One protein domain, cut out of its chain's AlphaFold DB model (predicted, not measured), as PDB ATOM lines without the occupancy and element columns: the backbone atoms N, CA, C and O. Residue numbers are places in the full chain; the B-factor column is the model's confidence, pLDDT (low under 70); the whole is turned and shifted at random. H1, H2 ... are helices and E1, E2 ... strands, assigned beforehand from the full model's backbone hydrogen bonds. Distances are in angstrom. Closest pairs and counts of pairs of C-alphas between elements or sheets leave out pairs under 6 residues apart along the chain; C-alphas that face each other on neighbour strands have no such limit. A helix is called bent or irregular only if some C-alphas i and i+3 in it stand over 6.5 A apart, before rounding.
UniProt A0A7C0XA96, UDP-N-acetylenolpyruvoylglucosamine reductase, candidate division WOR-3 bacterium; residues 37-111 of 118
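This is residues 37 to 111 of the 118 residues of the protein "UDP-N-acetylenolpyruvoylglucosamine reductase" of candidate division WOR-3 bacterium (UniProt A0A7C0XA96). A small sheet of three short strands is covered on one face by a single long helix, H2, which runs along the strands and on past the sheet; the far half of H2, residues 96 to 104, meets a short helix, H1, that only grazes the sheet. Links with no named element fill much of the rest, and after H2 the tail of residues 105 to 111 folds back. The printed part has 75 residues, with two named helices and three named strands in the order E1, H1, E2, E3, H2, and the sheet runs E1, E3, E2, antiparallel throughout. The class is mixed, helices and strands, with 37 residues, under half of those printed, in named elements. The whole is compact, with a radius of gyration of the C-alphas of 11.2 A, yet elongated, spanning 36 by 19 by 19 A.

The printed part opens with strand E1, residues 37 to 40, whose first C-alpha, that of Ser 37, is at (183.311, 175.473, 203.260); the strand is 8.5 A long from first to last C-alpha. Helix H1, residues 51 to 57, follows and measures 9.8 A; C-alpha 51 is at (187.569, 160.244, 199.233). Strand E2, residues 68 to 70, is 7.2 A long. Strand E3, residues 77 to 80, is 9.8 A long. Helix H2, residues 86 to 104, is the longest helix at 27.1 A, and its last C-alpha, that of Phe 104, is at (186.269, 153.495, 190.678). Neither helix is bent.

In the sheet, E3 is the inner strand, and E1 and E2 are the edge strands. E1 and E3 are antiparallel neighbours with 175 degrees between their directions; the C-alphas of Ser 37 and Val 79 face each other at 4.7 A, but no backbone N and O across this pair are within hydrogen-bond range. E2 and E3 form a hairpin, antiparallel at 154 degrees, in which N 79 and O 69 are within hydrogen-bond range at 2.7 A, and N 69 and O 79 at 3.0 A. E1 and E2 are apart. Residues 64 to 65 make a short antiparallel pairing with residues 68 to 69 of E2. H2 is on one face of the sheet, an arrangement of two layers, a sheet and a helix over it. Its height over the sheet is 8.5 A, with a local plane fitted to just 6 of the sheet's C-alphas. H2 lies over E2 and runs along the strands, at 21 degrees to E2 on the local plane. The closest C-alphas of H2 and E2 are those of Asp 88 and Ala 68, 5.9 A apart. With its residues 96 to 104 alone H2 touches H1, about perpendicular at 74 degrees, and the closest C-alphas are those of Val 100 and Leu 54, 6.3 A apart. H1 only grazes the sheet, with its residues 51 to 56; the closest C-alphas of H1 and E3 are those of Gly 52 and Phe 77, 7.9 A apart. In both H1 and H2 every O i to N i+4 pair is within hydrogen-bond range.

The two C-alphas farthest apart, those of Asn 47 and Asn 83, are 36.0 A from each other. The first and last printed C-alphas, those of Ser 37 and Glu 111, are 12.9 A apart. The printed part has no cut and no long link; the link from E3 to H2 is tight, and the links from E1 to H1, H1 to E2 and E2 to E3 are short. The mean pLDDT of the printed part is 98.0, and no printed residue is under 70.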
ATOM      1  N   SER A  37     183.630 176.881 203.544       97.50
ATOM      2  CA  SER A  37     183.311 175.473 203.260       97.50
ATOM      3  C   SER A  37     182.688 174.809 204.492       97.50
ATOM      4  O   SER A  37     182.767 175.361 205.590       97.50
ATOM      5  N   ALA A  38     182.089 173.630 204.313       96.31
ATOM      6  CA  ALA A  38     181.498 172.837 205.395       96.31
ATOM      7  C   ALA A  38     182.445 171.755 205.961       96.31
ATOM      8  O   ALA A  38     182.023 170.944 206.778       96.31
ATOM      9  N   GLY A  39     183.719 171.740 205.552       97.06
ATOM     10  CA  GLY A  39     184.652 170.654 205.865       97.06
ATOM     11  C   GLY A  39     184.737 169.609 204.750       97.06
ATOM     12  O   GLY A  39     184.440 169.909 203.589       97.06
ATOM     13  N   CYS A  40     185.168 168.398 205.114       98.06
ATOM     14  CA  CYS A  40     185.110 167.243 204.226       98.06
ATOM     15  C   CYS A  40     183.650 166.933 203.892       98.06
ATOM     16  O   CYS A  40     182.820 166.828 204.787       98.06
ATOM     17  N   VAL A  41     183.347 166.803 202.605       98.44
ATOM     18  CA  VAL A  41     181.991 166.534 202.119       98.44
ATOM     19  C   VAL A  41     181.634 165.068 202.317       98.44
ATOM     20  O   VAL A  41     180.516 164.767 202.728       98.44
ATOM     21  N   PHE A  42     182.584 164.168 202.066       98.69
ATOM     22  CA  PHE A  42     182.389 162.725 202.148       98.69
ATOM     23  C   PHE A  42     183.287 162.084 203.198       98.69
ATOM     24  O   PHE A  42     184.436 162.496 203.388       98.69
ATOM     25  N   LYS A  43     182.787 161.005 203.795       98.50
ATOM     26  CA  LYS A  43     183.580 160.092 204.616       98.50
ATOM     27  C   LYS A  43     184.619 159.387 203.746       98.50
ATOM     28  O   LYS A  43     184.412 159.176 202.549       98.50
ATOM     29  N   ASN A  44     185.726 158.962 204.352       98.38
ATOM     30  CA  ASN A  44     186.640 158.054 203.664       98.38
ATOM     31  C   ASN A  44     186.027 156.642 203.616       98.38
ATOM     32  O   ASN A  44     185.613 156.144 204.664       98.38
ATOM     33  N   PRO A  45     185.977 155.991 202.441       96.62
ATOM     34  CA  PRO A  45     185.521 154.608 202.337       96.62
ATOM     35  C   PRO A  45     186.499 153.665 203.057       96.62
ATOM     36  O   PRO A  45     187.711 153.821 202.938       96.62
ATOM     37  N   GLU A  46     185.991 152.663 203.779       93.50
ATOM     38  CA  GLU A  46     186.841 151.744 204.563       93.50
ATOM     39  C   GLU A  46     187.711 150.820 203.694       93.50
ATOM     40  O   GLU A  46     188.808 150.441 204.092       93.50
ATOM     41  N   ASN A  47     187.224 150.461 202.501       92.75
ATOM     42  CA  ASN A  47     187.838 149.464 201.615       92.75
ATOM     43  C   ASN A  47     188.352 150.062 200.294       92.75
ATOM     44  O   ASN A  47     188.470 149.349 199.299       92.75
ATOM     45  N   ALA A  48     188.601 151.370 200.251       96.38
ATOM     46  CA  ALA A  48     189.125 152.039 199.066       96.38
ATOM     47  C   ALA A  48     190.044 153.206 199.449       96.38
ATOM     48  O   ALA A  48     190.238 153.507 200.626       96.38
ATOM     49  N   GLU A  49     190.605 153.867 198.440       98.38
ATOM     50  CA  GLU A  49     191.408 155.070 198.650       98.38
ATOM     51  C   GLU A  49     190.584 156.200 199.300       98.38
ATOM     52  O   GLU A  49     189.362 156.259 199.127       98.38
ATOM     53  N   PRO A  50     191.228 157.141 200.018       98.38
ATOM     54  CA  PRO A  50     190.541 158.266 200.646       98.38
ATOM     55  C   PRO A  50     189.680 159.057 199.655       98.38
ATOM     56  O   PRO A  50     190.084 159.295 198.515       98.38
ATOM     57  N   ALA A  51     188.529 159.563 200.105       98.56
ATOM     58  CA  ALA A  51     187.569 160.244 199.233       98.56
ATOM     59  C   ALA A  51     188.196 161.437 198.494       98.56
ATOM     60  O   ALA A  51     187.964 161.633 197.306       98.56
ATOM     61  N   GLY A  52     189.070 162.195 199.168       98.38
ATOM     62  CA  GLY A  52     189.804 163.296 198.540       98.38
ATOM     63  C   GLY A  52     190.711 162.860 197.390       98.38
ATOM     64  O   GLY A  52     190.814 163.590 196.411       98.38
ATOM     65  N   TYR A  53     191.326 161.680 197.481       98.56
ATOM     66  CA  TYR A  53     192.131 161.121 196.397       98.56
ATOM     67  C   TYR A  53     191.246 160.686 195.227       98.56
ATOM     68  O   TYR A  53     191.528 161.046 194.088       98.56
ATOM     69  N   LEU A  54     190.154 159.969 195.507       98.75
ATOM     70  CA  LEU A  54     189.214 159.509 194.483       98.75
ATOM     71  C   LEU A  54     188.596 160.681 193.707       98.75
ATOM     72  O   LEU A  54     188.563 160.653 192.483       98.75
ATOM     73  N   LEU A  55     188.181 161.744 194.402       98.81
ATOM     74  CA  LEU A  55     187.626 162.951 193.778       98.81
ATOM     75  C   LEU A  55     188.672 163.703 192.938       98.81
ATOM     76  O   LEU A  55     188.356 164.196 191.857       98.81
ATOM     77  N   ASP A  56     189.923 163.783 193.404       98.62
ATOM     78  CA  ASP A  56     191.025 164.373 192.627       98.62
ATOM     79  C   ASP A  56     191.252 163.566 191.334       98.62
ATOM     80  O   ASP A  56     191.263 164.124 190.238       98.62
ATOM     81  N   LYS A  57     191.312 162.230 191.441       98.56
ATOM     82  CA  LYS A  57     191.480 161.334 190.289       98.56
ATOM     83  C   LYS A  57     190.292 161.320 189.330       98.56
ATOM     84  O   LYS A  57     190.541 161.229 188.134       98.56
ATOM     85  N   ALA A  58     189.075 161.549 189.824       98.44
ATOM     86  CA  ALA A  58     187.873 161.800 189.019       98.44
ATOM     87  C   ALA A  58     187.861 163.178 188.313       98.44
ATOM     88  O   ALA A  58     186.838 163.635 187.784       98.44
ATOM     89  N   GLY A  59     188.977 163.917 188.373       98.38
ATOM     90  CA  GLY A  59     189.130 165.226 187.743       98.38
ATOM     91  C   GLY A  59     188.224 166.298 188.343       98.38
ATOM     92  O   GLY A  59     187.828 167.227 187.637       98.38
ATOM     93  N   LEU A  60     187.839 166.166 189.619       98.62
ATOM     94  CA  LEU A  60     186.936 167.119 190.265       98.62
ATOM     95  C   LEU A  60     187.657 168.270 190.947       98.62
ATOM     96  O   LEU A  60     187.019 169.262 191.259       98.62
ATOM     97  N   LYS A  61     188.970 168.205 191.144       98.38
ATOM     98  CA  LYS A  61     189.735 169.330 191.694       98.38
ATOM     99  C   LYS A  61     189.552 170.582 190.826       98.38
ATOM    100  O   LYS A  61     189.742 170.521 189.614       98.38
ATOM    101  N   GLY A  62     189.087 171.678 191.428       98.31
ATOM    102  CA  GLY A  62     188.757 172.912 190.706       98.31
ATOM    103  C   GLY A  62     187.427 172.905 189.945       98.31
ATOM    104  O   GLY A  62     186.974 173.956 189.483       98.31
ATOM    105  N   PHE A  63     186.757 171.753 189.822       98.62
ATOM    106  CA  PHE A  63     185.483 171.648 189.117       98.62
ATOM    107  C   PHE A  63     184.412 172.503 189.801       98.62
ATOM    108  O   PHE A  63     184.270 172.497 191.027       98.62
ATOM    109  N   ARG A  64     183.653 173.255 189.000       98.25
ATOM    110  CA  ARG A  64     182.852 174.386 189.472       98.25
ATOM    111  C   ARG A  64     181.453 174.405 188.869       98.25
ATOM    112  O   ARG A  64     181.285 174.221 187.668       98.25
ATOM    113  N   ILE A  65     180.472 174.751 189.702       98.12
ATOM    114  CA  ILE A  65     179.097 175.081 189.310       98.12
ATOM    115  C   ILE A  65     178.715 176.401 189.982       98.12
ATOM    116  O   ILE A  65     178.767 176.530 191.204       98.12
ATOM    117  N   GLY A  66     178.361 177.412 189.184       96.69
ATOM    118  CA  GLY A  66     178.003 178.734 189.704       96.69
ATOM    119  C   GLY A  66     179.127 179.340 190.552       96.69
ATOM    120  O   GLY A  66     180.212 179.641 190.048       96.69
ATOM    121  N   TYR A  67     178.883 179.523 191.850       98.00
ATOM    122  CA  TYR A  67     179.873 180.015 192.822       98.00
ATOM    123  C   TYR A  67     180.348 178.946 193.823       98.00
ATOM    124  O   TYR A  67     181.063 179.288 194.768       98.00
ATOM    125  N   ALA A  68     179.990 177.676 193.623       98.56
ATOM    126  CA  ALA A  68     180.534 176.543 194.365       98.56
ATOM    127  C   ALA A  68     181.583 175.818 193.516       98.56
ATOM    128  O   ALA A  68     181.403 175.653 192.310       98.56
ATOM    129  N   ALA A  69     182.669 175.366 194.132       98.69
ATOM    130  CA  ALA A  69     183.676 174.561 193.453       98.69
ATOM    131  C   ALA A  69     184.278 173.534 194.400       98.69
ATOM    132  O   ALA A  69     184.394 173.784 195.595       98.69
ATOM    133  N   TYR A  70     184.727 172.411 193.867       98.75
ATOM    134  CA  TYR A  70     185.680 171.568 194.568       98.75
ATOM    135  C   TYR A  70     187.011 172.310 194.728       98.75
ATOM    136  O   TYR A  70     187.510 172.941 193.798       98.75
ATOM    137  N   SER A  71     187.582 172.261 195.928       98.62
ATOM    138  CA  SER A  71     188.802 172.990 196.265       98.62
ATOM    139  C   SER A  71     189.997 172.516 195.441       98.62
ATOM    140  O   SER A  71     190.283 171.322 195.378       98.62
ATOM    141  N   GLU A  72     190.759 173.477 194.919       98.06
ATOM    142  CA  GLU A  72     192.057 173.269 194.260       98.06
ATOM    143  C   GLU A  72     193.142 172.736 195.206       98.06
ATOM    144  O   GLU A  72     194.200 172.298 194.770       98.06
ATOM    145  N   ILE A  73     192.914 172.782 196.520       98.06
ATOM    146  CA  ILE A  73     193.866 172.286 197.520       98.06
ATOM    147  C   ILE A  73     193.517 170.840 197.883       98.06
ATOM    148  O   ILE A  73     194.376 169.960 197.831       98.06
ATOM    149  N   HIS A  74     192.241 170.580 198.186       98.31
ATOM    150  CA  HIS A  74     191.766 169.280 198.659       98.31
ATOM    151  C   HIS A  74     190.390 168.947 198.076       98.31
ATOM    152  O   HIS A  74     189.382 169.501 198.511       98.31
ATOM    153  N   ALA A  75     190.319 167.979 197.159       98.38
ATOM    154  CA  ALA A  75     189.102 167.694 196.395       98.38
ATOM    155  C   ALA A  75     187.918 167.171 197.235       98.38
ATOM    156  O   ALA A  75     186.789 167.239 196.786       98.38
ATOM    157  N   ASN A  76     188.115 166.723 198.482       98.62
ATOM    158  CA  ASN A  76     186.988 166.429 199.391       98.62
ATOM    159  C   ASN A  76     186.327 167.675 200.022       98.62
ATOM    160  O   ASN A  76     185.499 167.543 200.913       98.62
ATOM    161  N   PHE A  77     186.715 168.891 199.633       98.75
ATOM    162  CA  PHE A  77     186.100 170.125 200.121       98.75
ATOM    163  C   PHE A  77     185.385 170.822 198.973       98.75
ATOM    164  O   PHE A  77     186.011 171.124 197.957       98.75
ATOM    165  N   ILE A  78     184.116 171.171 199.174       98.75
ATOM    166  CA  ILE A  78     183.420 172.138 198.324       98.75
ATOM    167  C   ILE A  78     183.535 173.517 198.980       98.75
ATOM    168  O   ILE A  78     183.158 173.717 200.136       98.75
ATOM    169  N   VAL A  79     184.087 174.471 198.237       98.62
ATOM    170  CA  VAL A  79     184.295 175.857 198.649       98.62
ATOM    171  C   VAL A  79     183.295 176.785 197.969       98.62
ATOM    172  O   VAL A  79     183.013 176.682 196.775       98.62
ATOM    173  N   ASN A  80     182.788 177.745 198.736       98.19
ATOM    174  CA  ASN A  80     181.997 178.855 198.234       98.19
ATOM    175  C   ASN A  80     182.918 180.032 197.877       98.19
ATOM    176  O   ASN A  80     183.397 180.775 198.745       98.19
ATOM    177  N   VAL A  81     183.127 180.233 196.576       96.94
ATOM    178  CA  VAL A  81     183.977 181.301 196.025       96.94
ATOM    179  C   VAL A  81     183.221 182.614 195.790       96.94
ATOM    180  O   VAL A  81     183.794 183.576 195.292       96.94
ATOM    181  N   GLY A  82     181.942 182.697 196.163       96.19
ATOM    182  CA  GLY A  82     181.125 183.899 195.990       96.19
ATOM    183  C   GLY A  82     179.776 183.777 196.688       96.19
ATOM    184  O   GLY A  82     179.727 183.736 197.917       96.19
ATOM    185  N   ASN A  83     178.707 183.729 195.896       96.69
ATOM    186  CA  ASN A  83     177.332 183.538 196.349       96.69
ATOM    187  C   ASN A  83     176.826 182.155 195.915       96.69
ATOM    188  O   ASN A  83     175.862 182.063 195.159       96.69
ATOM    189  N   ALA A  84     177.529 181.086 196.315       97.69
ATOM    190  CA  ALA A  84     177.097 179.720 196.011       97.69
ATOM    191  C   ALA A  84     175.685 179.487 196.542       97.69
ATOM    192  O   ALA A  84     175.416 179.752 197.715       97.69
ATOM    193  N   SER A  85     174.804 178.983 195.684       96.94
ATOM    194  CA  SER A  85     173.476 178.567 196.109       96.94
ATOM    195  C   SER A  85     173.521 177.175 196.737       96.94
ATOM    196  O   SER A  85     174.428 176.378 196.485       96.94
ATOM    197  N   TYR A  86     172.491 176.860 197.517       95.31
ATOM    198  CA  TYR A  86     172.241 175.508 198.010       95.31
ATOM    199  C   TYR A  86     172.248 174.466 196.876       95.31
ATOM    200  O   TYR A  86     172.909 173.432 196.968       95.31
ATOM    201  N   GLY A  87     171.579 174.785 195.763       96.81
ATOM    202  CA  GLY A  87     171.512 173.914 194.591       96.81
ATOM    203  C   GLY A  87     172.863 173.703 193.904       96.81
ATOM    204  O   GLY A  87     173.094 172.621 193.373       96.81
ATOM    205  N   ASP A  88     173.768 174.688 193.925       97.81
ATOM    206  CA  ASP A  88     175.116 174.522 193.359       97.81
ATOM    207  C   ASP A  88     175.921 173.486 194.150       97.81
ATOM    208  O   ASP A  88     176.579 172.631 193.561       97.81
ATOM    209  N   ILE A  89     175.839 173.542 195.483       97.62
ATOM    210  CA  ILE A  89     176.549 172.608 196.364       97.62
ATOM    211  C   ILE A  89     175.979 171.196 196.211       97.62
ATOM    212  O   ILE A  89     176.756 170.265 196.012       97.62
ATOM    213  N   LEU A  90     174.650 171.030 196.235       97.44
ATOM    214  CA  LEU A  90     174.031 169.712 196.040       97.44
ATOM    215  C   LEU A  90     174.401 169.081 194.697       97.44
ATOM    216  O   LEU A  90     174.736 167.904 194.646       97.44
ATOM    217  N   LYS A  91     174.391 169.862 193.611       98.38
ATOM    218  CA  LYS A  91     174.792 169.355 192.292       98.38
ATOM    219  C   LYS A  91     176.234 168.868 192.284       98.38
ATOM    220  O   LYS A  91     176.517 167.840 191.682       98.38
ATOM    221  N   LEU A  92     177.143 169.590 192.941       98.62
ATOM    222  CA  LEU A  92     178.529 169.142 193.063       98.62
ATOM    223  C   LEU A  92     178.633 167.839 193.858       98.62
ATOM    224  O   LEU A  92     179.355 166.956 193.419       98.62
ATOM    225  N   ILE A  93     177.896 167.699 194.965       98.50
ATOM    226  CA  ILE A  93     177.863 166.461 195.762       98.50
ATOM    227  C   ILE A  93     177.431 165.271 194.898       98.50
ATOM    228  O   ILE A  93     178.135 164.262 194.868       98.50
ATOM    229  N   GLU A  94     176.324 165.399 194.165       98.56
ATOM    230  CA  GLU A  94     175.818 164.316 193.313       98.56
ATOM    231  C   GLU A  94     176.807 163.963 192.197       98.56
ATOM    232  O   GLU A  94     177.158 162.796 192.044       98.56
ATOM    233  N   ILE A  95     177.380 164.962 191.517       98.75
ATOM    234  CA  ILE A  95     178.430 164.740 190.508       98.75
ATOM    235  C   ILE A  95     179.644 164.020 191.112       98.75
ATOM    236  O   ILE A  95     180.236 163.153 190.468       98.75
ATOM    237  N   GLY A  96     180.032 164.369 192.341       98.69
ATOM    238  CA  GLY A  96     181.113 163.707 193.064       98.69
ATOM    239  C   GLY A  96     180.868 162.221 193.263       98.69
ATOM    240  O   GLY A  96     181.744 161.406 192.967       98.69
ATOM    241  N   LYS A  97     179.668 161.870 193.733       98.75
ATOM    242  CA  LYS A  97     179.258 160.476 193.907       98.75
ATOM    243  C   LYS A  97     179.216 159.738 192.575       98.75
ATOM    244  O   LYS A  97     179.764 158.643 192.494       98.75
ATOM    245  N   GLU A  98     178.591 160.328 191.557       98.75
ATOM    246  CA  GLU A  98     178.436 159.727 190.230       98.75
ATOM    247  C   GLU A  98     179.796 159.408 189.611       98.75
ATOM    248  O   GLU A  98     180.070 158.246 189.319       98.75
ATOM    249  N   ARG A  99     180.700 160.390 189.515       98.56
ATOM    250  CA  ARG A  99     182.012 160.161 188.893       98.56
ATOM    251  C   ARG A  99     182.858 159.154 189.648       98.56
ATOM    252  O   ARG A  99     183.469 158.284 189.037       98.56
ATOM    253  N   VAL A 100     182.890 159.234 190.979       98.62
ATOM    254  CA  VAL A 100     183.670 158.271 191.768       98.62
ATOM    255  C   VAL A 100     183.087 156.862 191.640       98.62
ATOM    256  O   VAL A 100     183.841 155.885 191.576       98.62
ATOM    257  N   LYS A 101     181.760 156.743 191.528       98.56
ATOM    258  CA  LYS A 101     181.107 155.459 191.282       98.56
ATOM    259  C   LYS A 101     181.409 154.913 189.893       98.56
ATOM    260  O   LYS A 101     181.695 153.724 189.779       98.56
ATOM    261  N   GLU A 102     181.350 155.749 188.866       98.44
ATOM    262  CA  GLU A 102     181.613 155.371 187.476       98.44
ATOM    263  C   GLU A 102     183.076 154.972 187.252       98.44
ATOM    264  O   GLU A 102     183.343 153.937 186.645       98.44
ATOM    265  N   GLU A 103     184.022 155.752 187.774       98.25
ATOM    266  CA  GLU A 103     185.451 155.541 187.523       98.25
ATOM    267  C   GLU A 103     186.072 154.466 188.422       98.25
ATOM    268  O   GLU A 103     186.945 153.718 187.979       98.25
ATOM    269  N   PHE A 104     185.630 154.364 189.681       97.94
ATOM    270  CA  PHE A 104     186.269 153.495 190.678       97.94
ATOM    271  C   PHE A 104     185.341 152.416 191.241       97.94
ATOM    272  O   PHE A 104     185.786 151.574 192.020       97.94
ATOM    273  N   GLY A 105     184.048 152.426 190.905       98.06
ATOM    274  CA  GLY A 105     183.066 151.500 191.481       98.06
ATOM    275  C   GLY A 105     182.737 151.774 192.956       98.06
ATOM    276  O   GLY A 105     181.938 151.041 193.552       98.06
ATOM    277  N   VAL A 106     183.296 152.834 193.547       98.38
ATOM    278  CA  VAL A 106     183.164 153.182 194.968       98.38
ATOM    279  C   VAL A 106     181.960 154.095 195.180       98.38
ATOM    280  O   VAL A 106     181.785 155.082 194.477       98.38
ATOM    281  N   SER A 107     181.125 153.775 196.167       98.06
ATOM    282  CA  SER A 107     180.038 154.660 196.596       98.06
ATOM    283  C   SER A 107     180.527 155.545 197.741       98.06
ATOM    284  O   SER A 107     180.921 155.023 198.782       98.06
ATOM    285  N   LEU A 108     180.508 156.866 197.552       98.38
ATOM    286  CA  LEU A 108     180.823 157.825 198.611       98.38
ATOM    287  C   LEU A 108     179.587 158.107 199.473       98.38
ATOM    288  O   LEU A 108     178.484 158.253 198.946       98.38
ATOM    289  N   GLU A 109     179.791 158.218 200.783       98.12
ATOM    290  CA  GLU A 109     178.772 158.618 201.757       98.12
ATOM    291  C   GLU A 109     179.103 160.016 202.286       98.12
ATOM    292  O   GLU A 109     180.260 160.297 202.615       98.12
ATOM    293  N   GLU A 110     178.111 160.901 202.370       98.12
ATOM    294  CA  GLU A 110     178.304 162.232 202.937       98.12
ATOM    295  C   GLU A 110     178.703 162.182 204.420       98.12
ATOM    296  O   GLU A 110     178.159 161.431 205.231       98.12
ATOM    297  N   GLU A 111     179.667 163.023 204.782       97.81
ATOM    298  CA  GLU A 111     179.990 163.352 206.173       97.81
ATOM    299  C   GLU A 111     179.198 164.577 206.643       97.81
ATOM    300  O   GLU A 111     178.821 164.682 207.812       97.81
TER     301      GLU A 111